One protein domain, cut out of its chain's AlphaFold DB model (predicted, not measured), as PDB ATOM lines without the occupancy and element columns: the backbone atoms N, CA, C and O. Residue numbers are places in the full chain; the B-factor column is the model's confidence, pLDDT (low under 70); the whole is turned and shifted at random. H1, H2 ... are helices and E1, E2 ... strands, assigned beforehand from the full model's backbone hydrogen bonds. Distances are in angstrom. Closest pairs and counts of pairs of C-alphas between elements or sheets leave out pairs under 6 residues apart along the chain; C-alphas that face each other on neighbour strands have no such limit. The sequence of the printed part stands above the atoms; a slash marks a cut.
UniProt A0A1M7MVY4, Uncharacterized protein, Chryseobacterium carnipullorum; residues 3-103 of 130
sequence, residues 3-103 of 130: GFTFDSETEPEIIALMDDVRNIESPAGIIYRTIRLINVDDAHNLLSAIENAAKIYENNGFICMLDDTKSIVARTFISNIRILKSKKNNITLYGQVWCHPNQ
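This is residues 3 to 103 of the 130 residues of an uncharacterized protein of Chryseobacterium carnipullorum (UniProt A0A1M7MVY4). Six antiparallel strands ring a closed barrel, and the one named helix, H1, packs on its outside, across the strands. The longest strand, E5, bends by 104 degrees at residue 84; E3 and E6 bend too. The printed part has 101 residues, with one named helix and six named strands in the order E1 E2 E3 H1 E4 E5 E6; round the ring run E1, E2, E3, E6, E5, E4 and back to E1. It is mostly strand, compact and rounded, with a radius of gyration of the C-alphas of 12.6 A and spans of 33 by 31 by 31 A.

E1, residues 3 to 6, and E2, residues 16 to 22, form a hairpin, with N 4 and O 16 within hydrogen-bond range at 2.9 A. E2 forms another with E3, residues 30 to 40, where N 22 and O 36 are 2.9 A apart; E1 E2 E3 are a meander, each strand the antiparallel neighbour of the one before. E4, residues 61 to 66, is the antiparallel neighbour of E1, with N 64 and O 3 at 2.8 A. E5, residues 72 to 87, forms hairpins with E4, N 63 and O 76 at 2.9 A, and with E6, residues 90 to 98, N 94 and O 82 at 2.8 A; E4 E5 E6 are the second meander. E6 and E3 are antiparallel neighbours, with N 35 and O 93 at 2.8 A. H1, residues 43 to 55, is on the barrel, outside it, at a height over the sheet of 7.9 A. It lies over E5, at 90 degrees on the local plane, and only just over E3, with 3 C-alphas; its closest C-alphas to E5 are those of Ile 50 and Ile 81, 7.3 A. In H1, 8 of 9 O i to N i+4 pairs are within range.

E1 begins at C-alpha 3 (38.212, 33.343, 22.778), and E6 ends at C-alpha 98 (48.851, 44.418, 17.632). From first to last C-alpha, E3 measures 24.7 A, H1 18.8 A and E5 26.8 A.

The C-alphas of Lys 55 and Gln 103, the two farthest apart, are 36.2 A apart. The printed part has no cut and no long link. Its mean pLDDT is 91.7; residues 101 to 103 are under 70.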
ATOM      1  N   GLY A   3      39.060  33.623  23.935       96.44
ATOM      2  CA  GLY A   3      38.212  33.343  22.778       96.44
ATOM      3  C   GLY A   3      38.879  33.812  21.484       96.44
ATOM      4  O   GLY A   3      39.739  34.693  21.516       96.44
ATOM      5  N   PHE A   4      38.484  33.245  20.349       96.44
ATOM      6  CA  PHE A   4      38.854  33.743  19.023       96.44
ATOM      7  C   PHE A   4      37.601  34.158  18.253       96.44
ATOM      8  O   PHE A   4      36.626  33.412  18.227       96.44
ATOM      9  N   THR A   5      37.650  35.319  17.606       95.25
ATOM     10  CA  THR A   5      36.605  35.831  16.703       95.25
ATOM     11  C   THR A   5      37.264  36.357  15.437       95.25
ATOM     12  O   THR A   5      38.384  36.874  15.497       95.25
ATOM     13  N   PHE A   6      36.576  36.269  14.302       94.38
ATOM     14  CA  PHE A   6      36.967  37.044  13.127       94.38
ATOM     15  C   PHE A   6      36.609  38.518  13.308       94.38
ATOM     16  O   PHE A   6      35.797  38.880  14.163       94.38
ATOM     17  N   ASP A   7      37.291  39.359  12.539       91.56
ATOM     18  CA  ASP A   7      36.952  40.765  12.394       91.56
ATOM     19  C   ASP A   7      35.746  40.861  11.455       91.56
ATOM     20  O   ASP A   7      35.839  40.483  10.289       91.56
ATOM     21  N   SER A   8      34.597  41.278  11.983       85.06
ATOM     22  CA  SER A   8      33.360  41.445  11.221       85.06
ATOM     23  C   SER A   8      32.672  42.753  11.601       85.06
ATOM     24  O   SER A   8      32.907  43.316  12.671       85.06
ATOM     25  N   GLU A   9      31.796  43.242  10.721       79.75
ATOM     26  CA  GLU A   9      31.002  44.457  10.964       79.75
ATOM     27  C   GLU A   9      29.882  44.251  12.004       79.75
ATOM     28  O   GLU A   9      29.235  45.209  12.427       79.75
ATOM     29  N   THR A  10      29.633  43.004  12.410       82.69
ATOM     30  CA  THR A  10      28.566  42.617  13.340       82.69
ATOM     31  C   THR A  10      29.099  42.385  14.750       82.69
ATOM     32  O   THR A  10      30.287  42.542  15.033       82.69
ATOM     33  N   GLU A  11      28.216  41.984  15.671       79.62
ATOM     34  CA  GLU A  11      28.674  41.488  16.965       79.62
ATOM     35  C   GLU A  11      29.647  40.309  16.776       79.62
ATOM     36  O   GLU A  11      29.388  39.424  15.954       79.62
ATOM     37  N   PRO A  12      30.775  40.306  17.508       81.81
ATOM     38  CA  PRO A  12      31.794  39.280  17.365       81.81
ATOM     39  C   PRO A  12      31.298  37.949  17.920       81.81
ATOM     40  O   PRO A  12      30.985  37.828  19.106       81.81
ATOM     41  N   GLU A  13      31.288  36.938  17.060       90.56
ATOM     42  CA  GLU A  13      30.989  35.562  17.427       90.56
ATOM     43  C   GLU A  13      32.275  34.844  17.859       90.56
ATOM     44  O   GLU A  13      33.272  34.812  17.134       90.56
ATOM     45  N   ILE A  14      32.268  34.251  19.056       93.31
ATOM     46  CA  ILE A  14      33.396  33.444  19.530       93.31
ATOM     47  C   ILE A  14      33.343  32.075  18.845       93.31
ATOM     48  O   ILE A  14      32.471  31.263  19.131       93.31
ATOM     49  N   ILE A  15      34.319  31.813  17.979       93.81
ATOM     50  CA  ILE A  15      34.408  30.610  17.132       93.81
ATOM     51  C   ILE A  15      35.063  29.445  17.878       93.81
ATOM     52  O   ILE A  15      34.802  28.279  17.588       93.81
ATOM     53  N   ALA A  16      35.952  29.764  18.819       96.06
ATOM     54  CA  ALA A  16      36.626  28.789  19.665       96.06
ATOM     55  C   ALA A  16      37.062  29.423  20.987       96.06
ATOM     56  O   ALA A  16      37.419  30.608  21.032       96.06
ATOM     57  N   LEU A  17      37.088  28.614  22.042       97.31
ATOM     58  CA  LEU A  17      37.661  28.936  23.343       97.31
ATOM     59  C   LEU A  17      39.004  28.232  23.517       97.31
ATOM     60  O   LEU A  17      39.290  27.197  22.919       97.31
ATOM     61  N   MET A  18      39.860  28.815  24.345       96.88
ATOM     62  CA  MET A  18      41.172  28.263  24.658       96.88
ATOM     63  C   MET A  18      41.590  28.643  26.074       96.88
ATOM     64  O   MET A  18      41.285  29.736  26.566       96.88
ATOM     65  N   ASP A  19      42.310  27.741  26.731       96.75
ATOM     66  CA  ASP A  19      42.727  27.937  28.120       96.75
ATOM     67  C   ASP A  19      43.726  29.090  28.240       96.75
ATOM     68  O   ASP A  19      43.603  29.949  29.120       96.75
ATOM     69  N   ASP A  20      44.703  29.120  27.332       96.81
ATOM     70  CA  ASP A  20      45.821  30.057  27.363       96.81
ATOM     71  C   ASP A  20      46.268  30.457  25.950       96.81
ATOM     72  O   ASP A  20      46.144  29.698  24.981       96.81
ATOM     73  N   VAL A  21      46.837  31.657  25.848       96.12
ATOM     74  CA  VAL A  21      47.433  32.187  24.627       96.12
ATOM     75  C   VAL A  21      48.799  32.771  24.936       96.12
ATOM     76  O   VAL A  21      48.956  33.703  25.722       96.12
ATOM     77  N   ARG A  22      49.816  32.270  24.236       94.69
ATOM     78  CA  ARG A  22      51.194  32.738  24.399       94.69
ATOM     79  C   ARG A  22      51.628  33.595  23.232       94.69
ATOM     80  O   ARG A  22      51.212  33.377  22.096       94.69
ATOM     81  N   ASN A  23      52.582  34.478  23.519       91.75
ATOM     82  CA  ASN A  23      53.222  35.353  22.545       91.75
ATOM     83  C   ASN A  23      52.263  36.385  21.924       91.75
ATOM     84  O   ASN A  23      52.294  36.597  20.719       91.75
ATOM     85  N   ILE A  24      51.450  37.056  22.742       89.50
ATOM     86  CA  ILE A  24      50.606  38.195  22.315       89.50
ATOM     87  C   ILE A  24      51.048  39.543  22.914       89.50
ATOM     88  O   ILE A  24      50.553  40.593  22.517       89.50
ATOM     89  N   GLU A  25      52.024  39.537  23.831       85.25
ATOM     90  CA  GLU A  25      52.605  40.745  24.436       85.25
ATOM     91  C   GLU A  25      53.990  41.055  23.854       85.25
ATOM     92  O   GLU A  25      54.808  40.148  23.656       85.25
ATOM     93  N   SER A  26      54.278  42.328  23.590       82.38
ATOM     94  CA  SER A  26      55.559  42.795  23.046       82.38
ATOM     95  C   SER A  26      55.811  44.248  23.461       82.38
ATOM     96  O   SER A  26      54.855  44.998  23.644       82.38
ATOM     97  N   PRO A  27      57.075  44.691  23.614       75.25
ATOM     98  CA  PRO A  27      57.377  46.122  23.663       75.25
ATOM     99  C   PRO A  27      57.105  46.834  22.324       75.25
ATOM    100  O   PRO A  27      56.924  48.046  22.318       75.25
ATOM    101  N   ALA A  28      57.089  46.105  21.203       76.19
ATOM    102  CA  ALA A  28      56.721  46.650  19.898       76.19
ATOM    103  C   ALA A  28      55.193  46.719  19.755       76.19
ATOM    104  O   ALA A  28      54.513  45.764  20.124       76.19
ATOM    105  N   GLY A  29      54.667  47.806  19.181       78.75
ATOM    106  CA  GLY A  29      53.222  47.987  18.993       78.75
ATOM    107  C   GLY A  29      52.605  46.990  18.006       78.75
ATOM    108  O   GLY A  29      51.644  46.307  18.341       78.75
ATOM    109  N   ILE A  30      53.183  46.852  16.808       88.56
ATOM    110  CA  ILE A  30      52.690  45.951  15.752       88.56
ATOM    111  C   ILE A  30      53.856  45.098  15.248       88.56
ATOM    112  O   ILE A  30      54.878  45.638  14.829       88.56
ATOM    113  N   ILE A  31      53.724  43.769  15.285       93.31
ATOM    114  CA  ILE A  31      54.810  42.853  14.893       93.31
ATOM    115  C   ILE A  31      54.282  41.524  14.342       93.31
ATOM    116  O   ILE A  31      53.294  40.985  14.835       93.31
ATOM    117  N   TYR A  32      54.974  40.957  13.353       94.56
ATOM    118  CA  TYR A  32      54.746  39.577  12.926       94.56
ATOM    119  C   TYR A  32      55.341  38.583  13.916       94.56
ATOM    120  O   TYR A  32      56.518  38.681  14.268       94.56
ATOM    121  N   ARG A  33      54.554  37.601  14.354       94.06
ATOM    122  CA  ARG A  33      55.042  36.598  15.302       94.06
ATOM    123  C   ARG A  33      54.237  35.313  15.306       94.06
ATOM    124  O   ARG A  33      53.096  35.247  14.861       94.06
ATOM    125  N   THR A  34      54.853  34.299  15.899       96.50
ATOM    126  CA  THR A  34      54.217  33.024  16.201       96.50
ATOM    127  C   THR A  34      53.438  33.094  17.514       96.50
ATOM    128  O   THR A  34      54.037  33.286  18.577       96.50
ATOM    129  N   ILE A  35      52.128  32.869  17.443       96.50
ATOM    130  CA  ILE A  35      51.208  32.759  18.581       96.50
ATOM    131  C   ILE A  35      50.900  31.289  18.842       96.50
ATOM    132  O   ILE A  35      50.766  30.497  17.909       96.50
ATOM    133  N   ARG A  36      50.790  30.911  20.118       97.56
ATOM    134  CA  ARG A  36      50.373  29.560  20.512       97.56
ATOM    135  C   ARG A  36      49.044  29.629  21.243       97.56
ATOM    136  O   ARG A  36      48.980  30.266  22.290       97.56
ATOM    137  N   LEU A  37      48.045  28.950  20.695       97.81
ATOM    138  CA  LEU A  37      46.749  28.708  21.313       97.81
ATOM    139  C   LEU A  37      46.816  27.359  22.033       97.81
ATOM    140  O   LEU A  37      47.194  26.349  21.424       97.81
ATOM    141  N   ILE A  38      46.525  27.359  23.331       98.00
ATOM    142  CA  ILE A  38      46.677  26.198  24.204       98.00
ATOM    143  C   ILE A  38      45.302  25.636  24.546       98.00
ATOM    144  O   ILE A  38      44.449  26.369  25.033       98.00
ATOM    145  N   ASN A  39      45.136  24.331  24.329       97.69
ATOM    146  CA  ASN A  39      43.903  23.593  24.608       97.69
ATOM    147  C   ASN A  39      42.644  24.270  24.032       97.69
ATOM    148  O   ASN A  39      41.755  24.695  24.760       97.69
ATOM    149  N   VAL A  40      42.611  24.396  22.708       97.88
ATOM    150  CA  VAL A  40      41.458  24.894  21.956       97.88
ATOM    151  C   VAL A  40      40.328  23.862  22.017       97.88
ATOM    152  O   VAL A  40      40.557  22.693  21.697       97.88
ATOM    153  N   ASP A  41      39.136  24.285  22.433       95.31
ATOM    154  CA  ASP A  41      37.967  23.420  22.643       95.31
ATOM    155  C   ASP A  41      37.489  22.734  21.355       95.31
ATOM    156  O   ASP A  41      37.325  21.513  21.329       95.31
ATOM    157  N   ASP A  42      37.368  23.499  20.272       91.81
ATOM    158  CA  ASP A  42      37.046  23.034  18.929       91.81
ATOM    159  C   ASP A  42      38.155  23.422  17.944       91.81
ATOM    160  O   ASP A  42      38.035  24.287  17.069       91.81
ATOM    161  N   ALA A  43      39.301  22.758  18.110       95.75
ATOM    162  CA  ALA A  43      40.461  22.959  17.251       95.75
ATOM    163  C   ALA A  43      40.144  22.703  15.766       95.75
ATOM    164  O   ALA A  43      40.709  23.369  14.903       95.75
ATOM    165  N   HIS A  44      39.258  21.751  15.453       94.56
ATOM    166  CA  HIS A  44      38.915  21.419  14.070       94.56
ATOM    167  C   HIS A  44      38.117  22.545  13.404       94.56
ATOM    168  O   HIS A  44      38.455  22.953  12.286       94.56
ATOM    169  N   ASN A  45      37.091  23.060  14.089       94.88
ATOM    170  CA  ASN A  45      36.301  24.183  13.601       94.88
ATOM    171  C   ASN A  45      37.181  25.416  13.395       94.88
ATOM    172  O   ASN A  45      37.186  25.975  12.301       94.88
ATOM    173  N   LEU A  46      38.015  25.773  14.381       95.88
ATOM    174  CA  LEU A  46      38.903  26.932  14.271       95.88
ATOM    175  C   LEU A  46      39.855  26.835  13.069       95.88
ATOM    176  O   LEU A  46      40.037  27.813  12.343       95.88
ATOM    177  N   LEU A  47      40.462  25.664  12.842       96.31
ATOM    178  CA  LEU A  47      41.351  25.448  11.695       96.31
ATOM    179  C   LEU A  47      40.598  25.622  10.373       96.31
ATOM    180  O   LEU A  47      41.054  26.374   9.513       96.31
ATOM    181  N   SER A  48      39.427  24.993  10.246       95.44
ATOM    182  CA  SER A  48      38.588  25.086   9.046       95.44
ATOM    183  C   SER A  48      38.139  26.526   8.775       95.44
ATOM    184  O   SER A  48      38.188  26.990   7.634       95.44
ATOM    185  N   ALA A  49      37.757  27.261   9.822       94.31
ATOM    186  CA  ALA A  49      37.383  28.668   9.734       94.31
ATOM    187  C   ALA A  49      38.549  29.525   9.214       94.31
ATOM    188  O   ALA A  49      38.378  30.289   8.266       94.31
ATOM    189  N   ILE A  50      39.750  29.369   9.788       95.25
ATOM    190  CA  ILE A  50      40.942  30.132   9.379       95.25
ATOM    191  C   ILE A  50      41.352  29.790   7.941       95.25
ATOM    192  O   ILE A  50      41.688  30.690   7.171       95.25
ATOM    193  N   GLU A  51      41.316  28.513   7.552       94.75
ATOM    194  CA  GLU A  51      41.627  28.088   6.183       94.75
ATOM    195  C   GLU A  51      40.650  28.666   5.157       94.75
ATOM    196  O   GLU A  51      41.062  29.043   4.060       94.75
ATOM    197  N   ASN A  52      39.365  28.763   5.502       93.69
ATOM    198  CA  ASN A  52      38.362  29.369   4.632       93.69
ATOM    199  C   ASN A  52      38.522  30.890   4.550       93.69
ATOM    200  O   ASN A  52      38.564  31.423   3.443       93.69
ATOM    201  N   ALA A  53      38.720  31.569   5.682       92.06
ATOM    202  CA  ALA A  53      38.976  33.008   5.726       92.06
ATOM    203  C   ALA A  53      40.233  33.398   4.921       92.06
ATOM    204  O   ALA A  53      40.248  34.402   4.208       92.06
ATOM    205  N   ALA A  54      41.278  32.563   4.955       90.69
ATOM    206  CA  ALA A  54      42.500  32.785   4.184       90.69
ATOM    207  C   ALA A  54      42.287  32.729   2.660       90.69
ATOM    208  O   ALA A  54      43.021  33.393   1.930       90.69
ATOM    209  N   LYS A  55      41.292  31.977   2.164       90.88
ATOM    210  CA  LYS A  55      40.972  31.898   0.724       90.88
ATOM    211  C   LYS A  55      40.287  33.160   0.202       90.88
ATOM    212  O   LYS A  55      40.424  33.467  -0.978       90.88
ATOM    213  N   ILE A  56      39.559  33.864   1.067       88.25
ATOM    214  CA  ILE A  56      38.800  35.074   0.721       88.25
ATOM    215  C   ILE A  56      39.507  36.368   1.152       88.25
ATOM    216  O   ILE A  56      38.942  37.441   1.007       88.25
ATOM    217  N   TYR A  57      40.757  36.277   1.625       78.94
ATOM    218  CA  TYR A  57      41.565  37.407   2.116       78.94
ATOM    219  C   TYR A  57      40.971  38.150   3.329       78.94
ATOM    220  O   TYR A  57      41.339  39.291   3.597       78.94
ATOM    221  N   GLU A  58      40.127  37.476   4.113       82.56
ATOM    222  CA  GLU A  58      39.493  38.003   5.334       82.56
ATOM    223  C   GLU A  58      40.013  37.285   6.593       82.56
ATOM    224  O   GLU A  58      39.305  37.056   7.567       82.56
ATOM    225  N   ASN A  59      41.287  36.886   6.602       90.75
ATOM    226  CA  ASN A  59      41.908  36.168   7.720       90.75
ATOM    227  C   ASN A  59      42.442  37.109   8.810       90.75
ATOM    228  O   ASN A  59      43.586  36.967   9.259       90.75
ATOM    229  N   ASN A  60      41.606  38.058   9.224       94.56
ATOM    230  CA  ASN A  60      41.861  38.973  10.331       94.56
ATOM    231  C   ASN A  60      40.894  38.673  11.472       94.56
ATOM    232  O   ASN A  60      39.752  38.286  11.246       94.56
ATOM    233  N   GLY A  61      41.338  38.851  12.706       95.06
ATOM    234  CA  GLY A  61      40.497  38.573  13.855       95.06
ATOM    235  C   GLY A  61      41.074  39.076  15.156       95.06
ATOM    236  O   GLY A  61      42.051  39.829  15.201       95.06
ATOM    237  N   PHE A  62      40.461  38.623  16.238       95.56
ATOM    238  CA  PHE A  62      40.835  39.002  17.583       95.56
ATOM    239  C   PHE A  62      41.030  37.777  18.458       95.56
ATOM    240  O   PHE A  62      40.243  36.833  18.449       95.56
ATOM    241  N   ILE A  63      42.068  37.853  19.284       96.25
ATOM    242  CA  ILE A  63      42.216  37.011  20.464       96.25
ATOM    243  C   ILE A  63      41.604  37.781  21.630       96.25
ATOM    244  O   ILE A  63      42.143  38.802  22.069       96.25
ATOM    245  N   CYS A  64      40.463  37.306  22.104       95.31
ATOM    246  CA  CYS A  64      39.678  37.906  23.169       95.31
ATOM    247  C   CYS A  64      40.097  37.336  24.521       95.31
ATOM    248  O   CYS A  64      40.112  36.124  24.704       95.31
ATOM    249  N   MET A  65      40.401  38.199  25.485       95.12
ATOM    250  CA  MET A  65      40.461  37.800  26.889       95.12
ATOM    251  C   MET A  65      39.040  37.807  27.446       95.12
ATOM    252  O   MET A  65      38.306  38.774  27.226       95.12
ATOM    253  N   LEU A  66      38.670  36.737  28.146       94.38
ATOM    254  CA  LEU A  66      37.339  36.555  28.717       94.38
ATOM    255  C   LEU A  66      37.404  36.560  30.246       94.38
ATOM    256  O   LEU A  66      38.370  36.043  30.819       94.38
ATOM    257  N   ASP A  67      36.379  37.122  30.884       92.94
ATOM    258  CA  ASP A  67      36.161  36.984  32.326       92.94
ATOM    259  C   ASP A  67      35.464  35.658  32.685       92.94
ATOM    260  O   ASP A  67      35.194  34.812  31.825       92.94
ATOM    261  N   ASP A  68      35.160  35.474  33.970       90.69
ATOM    262  CA  ASP A  68      34.514  34.263  34.490       90.69
ATOM    263  C   ASP A  68      33.075  34.081  33.976       90.69
ATOM    264  O   ASP A  68      32.565  32.960  33.932       90.69
ATOM    265  N   THR A  69      32.427  35.163  33.528       92.44
ATOM    266  CA  THR A  69      31.099  35.137  32.888       92.44
ATOM    267  C   THR A  69      31.167  34.911  31.377       92.44
ATOM    268  O   THR A  69      30.130  34.860  30.719       92.44
ATOM    269  N   LYS A  70      32.377  34.729  30.826       89.88
ATOM    270  CA  LYS A  70      32.684  34.655  29.388       89.88
ATOM    271  C   LYS A  70      32.419  35.955  28.622       89.88
ATOM    272  O   LYS A  70      32.346  35.934  27.395       89.88
ATOM    273  N   SER A  71      32.340  37.086  29.316       91.12
ATOM    274  CA  SER A  71      32.264  38.399  28.679       91.12
ATOM    275  C   SER A  71      33.651  38.828  28.192       91.12
ATOM    276  O   SER A  71      34.669  38.543  28.829       91.12
ATOM    277  N   ILE A  72      33.715  39.514  27.045       91.75
ATOM    278  CA  ILE A  72      34.981  39.995  26.472       91.75
ATOM    279  C   ILE A  72      35.473  41.204  27.271       91.75
ATOM    280  O   ILE A  72      34.835  42.254  27.261       91.75
ATOM    281  N   VAL A  73      36.652  41.084  27.883       92.12
ATOM    282  CA  VAL A  73      37.280  42.165  28.667       92.12
ATOM    283  C   VAL A  73      38.438  42.848  27.942       92.12
ATOM    284  O   VAL A  73      38.755  43.999  28.226       92.12
ATOM    285  N   ALA A  74      39.079  42.163  26.993       90.00
ATOM    286  CA  ALA A  74      40.120  42.745  26.148       90.00
ATOM    287  C   ALA A  74      40.203  42.023  24.800       90.00
ATOM    288  O   ALA A  74      39.812  40.861  24.684       90.00
ATOM    289  N   ARG A  75      40.747  42.697  23.781       92.12
ATOM    290  CA  ARG A  75      40.946  42.140  22.436       92.12
ATOM    291  C   ARG A  75      42.364  42.423  21.953       92.12
ATOM    292  O   ARG A  75      42.839  43.549  22.049       92.12
ATOM    293  N   THR A  76      43.026  41.407  21.411       93.38
ATOM    294  CA  THR A  76      44.294  41.548  20.684       93.38
ATOM    295  C   THR A  76      44.018  41.330  19.209       93.38
ATOM    296  O   THR A  76      43.654  40.218  18.829       93.38
ATOM    297  N   PHE A  77      44.192  42.360  18.385       94.69
ATOM    298  CA  PHE A  77      44.029  42.215  16.941       94.69
ATOM    299  C   PHE A  77      45.176  41.398  16.338       94.69
ATOM    300  O   PHE A  77      46.351  41.578  16.690       94.69
ATOM    301  N   ILE A  78      44.824  40.509  15.415       95.75
ATOM    302  CA  ILE A  78      45.749  39.719  14.616       95.75
ATOM    303  C   ILE A  78      45.284  39.708  13.158       95.75
ATOM    304  O   ILE A  78      44.154  39.340  12.860       95.75
ATOM    305  N   SER A  79      46.178  40.075  12.243       95.12
ATOM    306  CA  SER A  79      45.932  40.046  10.802       95.12
ATOM    307  C   SER A  79      46.846  39.072  10.075       95.12
ATOM    308  O   SER A  79      47.879  38.635  10.602       95.12
ATOM    309  N   ASN A  80      46.477  38.752   8.832       94.25
ATOM    310  CA  ASN A  80      47.247  37.873   7.951       94.25
ATOM    311  C   ASN A  80      47.532  36.504   8.593       94.25
ATOM    312  O   ASN A  80      48.652  35.985   8.520       94.25
ATOM    313  N   ILE A  81      46.522  35.937   9.259       96.38
ATOM    314  CA  ILE A  81      46.641  34.714  10.053       96.38
ATOM    315  C   ILE A  81      46.973  33.515   9.160       96.38
ATOM    316  O   ILE A  81      46.296  33.232   8.172       96.38
ATOM    317  N   ARG A  82      48.001  32.758   9.541       94.75
ATOM    318  CA  ARG A  82      48.395  31.490   8.918       94.75
ATOM    319  C   ARG A  82      48.562  30.414   9.975       94.75
ATOM    320  O   ARG A  82      49.159  30.655  11.024       94.75
ATOM    321  N   ILE A  83      48.102  29.206   9.677       96.69
ATOM    322  CA  ILE A  83      48.342  28.039  10.525       96.69
ATOM    323  C   ILE A  83      49.751  27.522  10.228       96.69
ATOM    324  O   ILE A  83      50.067  27.181   9.092       96.69
ATOM    325  N   LEU A  84      50.611  27.461  11.246       97.06
ATOM    326  CA  LEU A  84      51.939  26.850  11.126       97.06
ATOM    327  C   LEU A  84      51.932  25.382  11.539       97.06
ATOM    328  O   LEU A  84      52.672  24.569  10.990       97.06
ATOM    329  N   LYS A  85      51.163  25.053  12.580       96.38
ATOM    330  CA  LYS A  85      51.127  23.709  13.155       96.38
ATOM    331  C   LYS A  85      49.860  23.506  13.966       96.38
ATOM    332  O   LYS A  85      49.482  24.379  14.741       96.38
ATOM    333  N   SER A  86      49.301  22.308  13.881       95.81
ATOM    334  CA  SER A  86      48.311  21.797  14.825       95.81
ATOM    335  C   SER A  86      48.797  20.465  15.399       95.81
ATOM    336  O   SER A  86      49.355  19.634  14.677       95.81
ATOM    337  N   LYS A  87      48.669  20.271  16.715       95.06
ATOM    338  CA  LYS A  87      48.938  18.985  17.377       95.06
ATOM    339  C   LYS A  87      47.978  18.806  18.546       95.06
ATOM    340  O   LYS A  87      48.120  19.493  19.560       95.06
ATOM    341  N   LYS A  88      47.085  17.815  18.443       92.94
ATOM    342  CA  LYS A  88      45.939  17.665  19.357       92.94
ATOM    343  C   LYS A  88      45.150  18.985  19.374       92.94
ATOM    344  O   LYS A  88      44.942  19.563  18.316       92.94
ATOM    345  N   ASN A  89      44.842  19.509  20.555       96.00
ATOM    346  CA  ASN A  89      44.105  20.758  20.735       96.00
ATOM    347  C   ASN A  89      45.020  21.992  20.829       96.00
ATOM    348  O   ASN A  89      44.590  23.051  21.261       96.00
ATOM    349  N   ASN A  90      46.305  21.879  20.476       97.56
ATOM    350  CA  ASN A  90      47.214  23.025  20.467       97.56
ATOM    351  C   ASN A  90      47.449  23.496  19.036       97.56
ATOM    352  O   ASN A  90      47.898  22.716  18.189       97.56
ATOM    353  N   ILE A  91      47.223  24.787  18.799       98.19
ATOM    354  CA  ILE A  91      47.364  25.413  17.485       98.19
ATOM    355  C   ILE A  91      48.456  26.478  17.556       98.19
ATOM    356  O   ILE A  91      48.558  27.253  18.503       98.19
ATOM    357  N   THR A  92      49.324  26.493  16.553       98.06
ATOM    358  CA  THR A  92      50.352  27.514  16.377       98.06
ATOM    359  C   THR A  92      50.021  28.336  15.146       98.06
ATOM    360  O   THR A  92      50.010  27.810  14.031       98.06
ATOM    361  N   LEU A  93      49.782  29.625  15.362       97.12
ATOM    362  CA  LEU A  93      49.480  30.601  14.327       97.12
ATOM    363  C   LEU A  93      50.696  31.488  14.057       97.12
ATOM    364  O   LEU A  93      51.539  31.693  14.930       97.12
ATOM    365  N   TYR A  94      50.763  32.044  12.857       96.81
ATOM    366  CA  TYR A  94      51.628  33.158  12.498       96.81
ATOM    367  C   TYR A  94      50.766  34.286  11.957       96.81
ATOM    368  O   TYR A  94      49.885  34.040  11.140       96.81
ATOM    369  N   GLY A  95      51.016  35.508  12.401       95.31
ATOM    370  CA  GLY A  95      50.266  36.672  11.945       95.31
ATOM    371  C   GLY A  95      50.904  37.960  12.431       95.31
ATOM    372  O   GLY A  95      51.854  37.936  13.223       95.31
ATOM    373  N   GLN A  96      50.387  39.078  11.942       95.75
ATOM    374  CA  GLN A  96      50.753  40.405  12.414       95.75
ATOM    375  C   GLN A  96      49.867  40.762  13.603       95.75
ATOM    376  O   GLN A  96      48.653  40.840  13.487       95.75
ATOM    377  N   VAL A  97      50.487  40.956  14.761       94.75
ATOM    378  CA  VAL A  97      49.801  41.112  16.042       94.75
ATOM    379  C   VAL A  97      49.967  42.536  16.527       94.75
ATOM    380  O   VAL A  97      51.095  43.034  16.616       94.75
ATOM    381  N   TRP A  98      48.855  43.160  16.896       92.56
ATOM    382  CA  TRP A  98      48.851  44.418  17.632       92.56
ATOM    383  C   TRP A  98      49.027  44.083  19.103       92.56
ATOM    384  O   TRP A  98      48.091  43.699  19.803       92.56
ATOM    385  N   CYS A  99      50.282  44.087  19.526       82.62
ATOM    386  CA  CYS A  99      50.679  43.504  20.789       82.62
ATOM    387  C   CYS A  99      50.256  44.379  21.962       82.62
ATOM    388  O   CYS A  99      50.364  45.605  21.933       82.62
ATOM    389  N   HIS A 100      49.878  43.718  23.051       70.62
ATOM    390  CA  HIS A 100      49.736  44.406  24.321       70.62
ATOM    391  C   HIS A 100      51.113  44.871  24.814       70.62
ATOM    392  O   HIS A 100      52.084  44.101  24.722       70.62
ATOM    393  N   PRO A 101      51.208  46.084  25.391       66.56
ATOM    394  CA  PRO A 101      52.422  46.519  26.053       66.56
ATOM    395  C   PRO A 101      52.755  45.528  27.171       66.56
ATOM    396  O   PRO A 101      51.893  45.141  27.965       66.56
ATOM    397  N   ASN A 102      54.013  45.094  27.213       67.75
ATOM    398  CA  ASN A 102      54.469  44.115  28.197       67.75
ATOM    399  C   ASN A 102      54.315  44.630  29.647       67.75
ATOM    400  O   ASN A 102      54.104  45.821  29.904       67.75
ATOM    401  N   GLN A 103      54.464  43.731  30.624       66.50
ATOM    402  CA  GLN A 103      54.334  44.067  32.049       66.50
ATOM    403  C   GLN A 103      55.230  45.231  32.508       66.50
ATOM    404  O   GLN A 103      54.827  46.002  33.378       66.50
TER     405      GLN A 103